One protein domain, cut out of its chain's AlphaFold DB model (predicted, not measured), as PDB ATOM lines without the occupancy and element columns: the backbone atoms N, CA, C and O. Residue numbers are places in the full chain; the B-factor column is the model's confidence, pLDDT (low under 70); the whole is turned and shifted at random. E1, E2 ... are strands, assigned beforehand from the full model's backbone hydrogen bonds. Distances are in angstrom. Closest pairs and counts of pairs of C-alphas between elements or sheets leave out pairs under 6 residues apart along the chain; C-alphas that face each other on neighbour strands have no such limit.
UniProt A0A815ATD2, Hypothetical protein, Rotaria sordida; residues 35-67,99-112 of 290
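What this domain is: This is residues 35 to 67 and 99 to 112 of the 290 residues of the protein "Hypothetical protein" of Rotaria sordida (UniProt A0A815ATD2). A single narrow, strongly twisted ribbon of three antiparallel strands, E1, E2 and E3, makes a rod, with E2 in the middle and residues 35 to 43 as a lead-in before E1. The printed part has 47 residues and no named helix; the strands follow the chain as E1, E2, E3, also their order across the sheet. The class is all strand, and the whole is loose, with a radius of gyration of the C-alphas of 13.2 A and spans of 41 by 19 by 13 A.

Where its parts are: E2, residues 54 to 64, is 30.6 A long. E3, residues 100 to 111, is 32.2 A long and ends at C-alpha 111 (-23.178, -28.947, 27.104). E1, residues 44 to 51, is 20.4 A long and begins at C-alpha 44 (-20.068, -16.194, 9.042).

How they stand to each other: E2 is the inner strand, antiparallel to E3 at 161 degrees, with N 59 and O 105 within hydrogen-bond range at 3.0 A. E1 and E2 form a hairpin with a tight link, antiparallel at 145 degrees, with N 49 and O 56 at 2.8 A.

The domain as a whole: The C-alphas of Pro 67 and Thr 112, the two farthest apart, are 42.0 A from each other. Residues 68 to 98 are not printed, and C-alphas 67 and 99 are 7.2 A apart across this cut. Residues 35 to 41 and 66 to 67 have pLDDT under 70.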
ATOM      1  N   GLN A  35      -2.651 -25.575   6.866       42.81
ATOM      2  CA  GLN A  35      -1.503 -26.262   6.256       42.81
ATOM      3  C   GLN A  35      -1.639 -26.514   4.741       42.81
ATOM      4  O   GLN A  35      -0.720 -27.053   4.132       42.81
ATOM      5  N   SER A  36      -2.729 -26.095   4.077       44.41
ATOM      6  CA  SER A  36      -2.794 -26.199   2.609       44.41
ATOM      7  C   SER A  36      -3.613 -25.168   1.818       44.41
ATOM      8  O   SER A  36      -3.594 -25.262   0.585       44.41
ATOM      9  N   ARG A  37      -4.317 -24.180   2.400       49.22
ATOM     10  CA  ARG A  37      -5.319 -23.411   1.619       49.22
ATOM     11  C   ARG A  37      -5.287 -21.887   1.788       49.22
ATOM     12  O   ARG A  37      -5.239 -21.341   2.880       49.22
ATOM     13  N   ILE A  38      -5.316 -21.241   0.622       49.88
ATOM     14  CA  ILE A  38      -5.093 -19.825   0.320       49.88
ATOM     15  C   ILE A  38      -6.297 -18.974   0.760       49.88
ATOM     16  O   ILE A  38      -7.425 -19.315   0.429       49.88
ATOM     17  N   ASN A  39      -6.012 -17.854   1.430       52.25
ATOM     18  CA  ASN A  39      -6.855 -16.687   1.743       52.25
ATOM     19  C   ASN A  39      -8.290 -16.959   2.261       52.25
ATOM     20  O   ASN A  39      -9.183 -17.403   1.537       52.25
ATOM     21  N   ILE A  40      -8.493 -16.650   3.542       54.06
ATOM     22  CA  ILE A  40      -9.645 -17.036   4.359       54.06
ATOM     23  C   ILE A  40     -10.578 -15.837   4.531       54.06
ATOM     24  O   ILE A  40     -10.220 -14.851   5.170       54.06
ATOM     25  N   GLU A  41     -11.803 -15.934   4.019       64.44
ATOM     26  CA  GLU A  41     -12.880 -15.041   4.457       64.44
ATOM     27  C   GLU A  41     -13.274 -15.359   5.903       64.44
ATOM     28  O   GLU A  41     -13.226 -16.518   6.331       64.44
ATOM     29  N   GLN A  42     -13.660 -14.328   6.663       76.38
ATOM     30  CA  GLN A  42     -14.079 -14.510   8.050       76.38
ATOM     31  C   GLN A  42     -15.295 -15.448   8.127       76.38
ATOM     32  O   GLN A  42     -16.223 -15.311   7.326       76.38
ATOM     33  N   PRO A  43     -15.309 -16.406   9.073       83.00
ATOM     34  CA  PRO A  43     -16.423 -17.329   9.212       83.00
ATOM     35  C   PRO A  43     -17.705 -16.577   9.581       83.00
ATOM     36  O   PRO A  43     -17.740 -15.813  10.546       83.00
ATOM     37  N   GLN A  44     -18.773 -16.826   8.826       87.50
ATOM     38  CA  GLN A  44     -20.068 -16.194   9.042       87.50
ATOM     39  C   GLN A  44     -20.933 -17.062   9.953       87.50
ATOM     40  O   GLN A  44     -21.127 -18.250   9.691       87.50
ATOM     41  N   PHE A  45     -21.468 -16.463  11.018       90.25
ATOM     42  CA  PHE A  45     -22.432 -17.120  11.900       90.25
ATOM     43  C   PHE A  45     -23.755 -17.371  11.174       90.25
ATOM     44  O   PHE A  45     -24.251 -16.490  10.472       90.25
ATOM     45  N   ILE A  46     -24.335 -18.554  11.379       92.31
ATOM     46  CA  ILE A  46     -25.597 -18.944  10.736       92.31
ATOM     47  C   ILE A  46     -26.675 -19.211  11.756       92.31
ATOM     48  O   ILE A  46     -27.749 -18.622  11.684       92.31
ATOM     49  N   CYS A  47     -26.414 -20.127  12.683       92.44
ATOM     50  CA  CYS A  47     -27.418 -20.556  13.637       92.44
ATOM     51  C   CYS A  47     -26.799 -21.194  14.879       92.44
ATOM     52  O   CYS A  47     -25.603 -21.493  14.943       92.44
ATOM     53  N   GLU A  48     -27.659 -21.406  15.870       94.25
ATOM     54  CA  GLU A  48     -27.379 -22.274  17.004       94.25
ATOM     55  C   GLU A  48     -28.123 -23.595  16.810       94.25
ATOM     56  O   GLU A  48     -29.337 -23.603  16.607       94.25
ATOM     57  N   GLU A  49     -27.398 -24.705  16.884       93.31
ATOM     58  CA  GLU A  49     -27.943 -26.054  16.764       93.31
ATOM     59  C   GLU A  49     -27.925 -26.733  18.133       93.31
ATOM     60  O   GLU A  49     -26.914 -26.710  18.841       93.31
ATOM     61  N   ARG A  50     -29.058 -27.323  18.527       94.44
ATOM     62  CA  ARG A  50     -29.160 -28.132  19.745       94.44
ATOM     63  C   ARG A  50     -29.009 -29.596  19.372       94.44
ATOM     64  O   ARG A  50     -29.823 -30.120  18.620       94.44
ATOM     65  N   GLN A  51     -27.987 -30.225  19.923       89.56
ATOM     66  CA  GLN A  51     -27.753 -31.658  19.835       89.56
ATOM     67  C   GLN A  51     -28.016 -32.288  21.204       89.56
ATOM     68  O   GLN A  51     -28.281 -31.594  22.191       89.56
ATOM     69  N   GLU A  52     -27.973 -33.615  21.272       89.19
ATOM     70  CA  GLU A  52     -28.168 -34.329  22.527       89.19
ATOM     71  C   GLU A  52     -27.153 -33.847  23.574       89.19
ATOM     72  O   GLU A  52     -25.941 -33.990  23.405       89.19
ATOM     73  N   ASN A  53     -27.665 -33.226  24.640       91.88
ATOM     74  CA  ASN A  53     -26.890 -32.696  25.764       91.88
ATOM     75  C   ASN A  53     -25.865 -31.600  25.411       91.88
ATOM     76  O   ASN A  53     -24.982 -31.316  26.221       91.88
ATOM     77  N   ALA A  54     -25.986 -30.944  24.248       93.94
ATOM     78  CA  ALA A  54     -25.094 -29.860  23.832       93.94
ATOM     79  C   ALA A  54     -25.766 -28.820  22.917       93.94
ATOM     80  O   ALA A  54     -26.738 -29.083  22.214       93.94
ATOM     81  N   ILE A  55     -25.225 -27.605  22.912       94.50
ATOM     82  CA  ILE A  55     -25.607 -26.506  22.025       94.50
ATOM     83  C   ILE A  55     -24.348 -26.040  21.306       94.50
ATOM     84  O   ILE A  55     -23.361 -25.683  21.952       94.50
ATOM     85  N   PHE A  56     -24.405 -25.984  19.981       93.38
ATOM     86  CA  PHE A  56     -23.316 -25.530  19.128       93.38
ATOM     87  C   PHE A  56     -23.701 -24.246  18.404       93.38
ATOM     88  O   PHE A  56     -24.819 -24.104  17.915       93.38
ATOM     89  N   LYS A  57     -22.758 -23.312  18.291       93.38
ATOM     90  CA  LYS A  57     -22.823 -22.235  17.302       93.38
ATOM     91  C   LYS A  57     -22.210 -22.737  16.006       93.38
ATOM     92  O   LYS A  57     -21.098 -23.262  16.017       93.38
ATOM     93  N   ILE A  58     -22.928 -22.555  14.906       91.12
ATOM     94  CA  ILE A  58     -22.492 -22.990  13.585       91.12
ATOM     95  C   ILE A  58     -22.074 -21.780  12.773       91.12
ATOM     96  O   ILE A  58     -22.839 -20.829  12.589       91.12
ATOM     97  N   TYR A  59     -20.857 -21.860  12.252       91.00
ATOM     98  CA  TYR A  59     -20.314 -20.896  11.313       91.00
ATOM     99  C   TYR A  59     -20.035 -21.577   9.977       91.00
ATOM    100  O   TYR A  59     -19.616 -22.738   9.949       91.00
ATOM    101  N   LEU A  60     -20.223 -20.864   8.867       88.69
ATOM    102  CA  LEU A  60     -19.693 -21.286   7.573       88.69
ATOM    103  C   LEU A  60     -18.432 -20.510   7.247       88.69
ATOM    104  O   LEU A  60     -18.399 -19.282   7.308       88.69
ATOM    105  N   LYS A  61     -17.403 -21.252   6.848       85.44
ATOM    106  CA  LYS A  61     -16.176 -20.697   6.290       85.44
ATOM    107  C   LYS A  61     -16.064 -21.119   4.835       85.44
ATOM    108  O   LYS A  61     -16.112 -22.310   4.520       85.44
ATOM    109  N   ARG A  62     -15.906 -20.132   3.957       82.38
ATOM    110  CA  ARG A  62     -15.603 -20.352   2.546       82.38
ATOM    111  C   ARG A  62     -14.097 -20.549   2.391       82.38
ATOM    112  O   ARG A  62     -13.298 -19.804   2.953       82.38
ATOM    113  N   LEU A  63     -13.711 -21.587   1.668       79.25
ATOM    114  CA  LEU A  63     -12.341 -22.068   1.577       79.25
ATOM    115  C   LEU A  63     -11.966 -22.263   0.113       79.25
ATOM    116  O   LEU A  63     -12.591 -23.069  -0.582       79.25
ATOM    117  N   ARG A  64     -10.933 -21.553  -0.345       77.94
ATOM    118  CA  ARG A  64     -10.399 -21.727  -1.699       77.94
ATOM    119  C   ARG A  64      -9.769 -23.107  -1.823       77.94
ATOM    120  O   ARG A  64      -8.893 -23.479  -1.039       77.94
ATOM    121  N   GLN A  65     -10.226 -23.868  -2.803       70.12
ATOM    122  CA  GLN A  65      -9.557 -25.079  -3.237       70.12
ATOM    123  C   GLN A  65      -8.443 -24.672  -4.198       70.12
ATOM    124  O   GLN A  65      -8.648 -23.850  -5.090       70.12
ATOM    125  N   LYS A  66      -7.246 -25.228  -3.996       67.06
ATOM    126  CA  LYS A  66      -6.218 -25.153  -5.030       67.06
ATOM    127  C   LYS A  66      -6.705 -26.004  -6.206       67.06
ATOM    128  O   LYS A  66      -7.163 -27.120  -5.945       67.06
ATOM    129  N   PRO A  67      -6.626 -25.515  -7.452       61.00
ATOM    130  CA  PRO A  67      -6.826 -26.377  -8.602       61.00
ATOM    131  C   PRO A  67      -5.792 -27.501  -8.504       61.00
ATOM    132  O   PRO A  67      -4.592 -27.246  -8.396       61.00
ATOM    133  N   LEU A  99     -12.210 -22.630  -7.471       74.94
ATOM    134  CA  LEU A  99     -13.162 -23.492  -6.784       74.94
ATOM    135  C   LEU A  99     -13.184 -23.127  -5.296       74.94
ATOM    136  O   LEU A  99     -12.145 -23.002  -4.646       74.94
ATOM    137  N   TYR A 100     -14.379 -22.960  -4.735       77.56
ATOM    138  CA  TYR A 100     -14.579 -22.695  -3.314       77.56
ATOM    139  C   TYR A 100     -15.388 -23.833  -2.695       77.56
ATOM    140  O   TYR A 100     -16.450 -24.190  -3.194       77.56
ATOM    141  N   SER A 101     -14.912 -24.367  -1.572       78.00
ATOM    142  CA  SER A 101     -15.695 -25.257  -0.709       78.00
ATOM    143  C   SER A 101     -16.160 -24.502   0.526       78.00
ATOM    144  O   SER A 101     -15.482 -23.594   1.001       78.00
ATOM    145  N   THR A 102     -17.322 -24.868   1.047       83.94
ATOM    146  CA  THR A 102     -17.892 -24.238   2.235       83.94
ATOM    147  C   THR A 102     -17.921 -25.270   3.348       83.94
ATOM    148  O   THR A 102     -18.483 -26.350   3.178       83.94
ATOM    149  N   ILE A 103     -17.270 -24.966   4.468       85.19
ATOM    150  CA  ILE A 103     -17.153 -25.880   5.606       85.19
ATOM    151  C   ILE A 103     -17.963 -25.362   6.789       85.19
ATOM    152  O   ILE A 103     -17.951 -24.165   7.085       85.19
ATOM    153  N   LYS A 104     -18.648 -26.276   7.480       87.62
ATOM    154  CA  LYS A 104     -19.304 -25.994   8.760       87.62
ATOM    155  C   LYS A 104     -18.291 -26.113   9.890       87.62
ATOM    156  O   LYS A 104     -17.611 -27.130  10.009       87.62
ATOM    157  N   ILE A 105     -18.216 -25.075  10.710       86.62
ATOM    158  CA  ILE A 105     -17.427 -25.031  11.937       86.62
ATOM    159  C   ILE A 105     -18.408 -25.042  13.100       86.62
ATOM    160  O   ILE A 105     -19.288 -24.182  13.177       86.62
ATOM    161  N   TYR A 106     -18.242 -26.013  13.991       88.94
ATOM    162  CA  TYR A 106     -19.044 -26.159  15.197       88.94
ATOM    163  C   TYR A 106     -18.245 -25.618  16.376       88.94
ATOM    164  O   TYR A 106     -17.150 -26.096  16.657       88.94
ATOM    165  N   GLN A 107     -18.791 -24.619  17.058       90.69
ATOM    166  CA  GLN A 107     -18.231 -24.091  18.294       90.69
ATOM    167  C   GLN A 107     -19.154 -24.473  19.445       90.69
ATOM    168  O   GLN A 107     -20.325 -24.084  19.450       90.69
ATOM    169  N   LEU A 108     -18.643 -25.221  20.424       92.12
ATOM    170  CA  LEU A 108     -19.422 -25.589  21.601       92.12
ATOM    171  C   LEU A 108     -19.815 -24.322  22.376       92.12
ATOM    172  O   LEU A 108     -18.965 -23.517  22.752       92.12
ATOM    173  N   LYS A 109     -21.118 -24.132  22.590       92.62
ATOM    174  CA  LYS A 109     -21.674 -23.020  23.375       92.62
ATOM    175  C   LYS A 109     -22.009 -23.459  24.795       92.62
ATOM    176  O   LYS A 109     -21.783 -22.705  25.734       92.62
ATOM    177  N   ALA A 110     -22.605 -24.638  24.932       92.88
ATOM    178  CA  ALA A 110     -22.976 -25.235  26.207       92.88
ATOM    179  C   ALA A 110     -23.104 -26.750  26.036       92.88
ATOM    180  O   ALA A 110     -23.420 -27.215  24.944       92.88
ATOM    181  N   GLY A 111     -22.921 -27.514  27.103       93.75
ATOM    182  CA  GLY A 111     -23.178 -28.947  27.104       93.75
ATOM    183  C   GLY A 111     -22.985 -29.550  28.486       93.75
ATOM    184  O   GLY A 111     -22.581 -28.850  29.414       93.75
ATOM    185  N   THR A 112     -23.296 -30.833  28.626       95.38
ATOM    186  CA  THR A 112     -22.927 -31.589  29.827       95.38
ATOM    187  C   THR A 112     -21.420 -31.842  29.856       95.38
ATOM    188  O   THR A 112     -20.731 -31.672  28.847       95.38
TER     189      THR A 112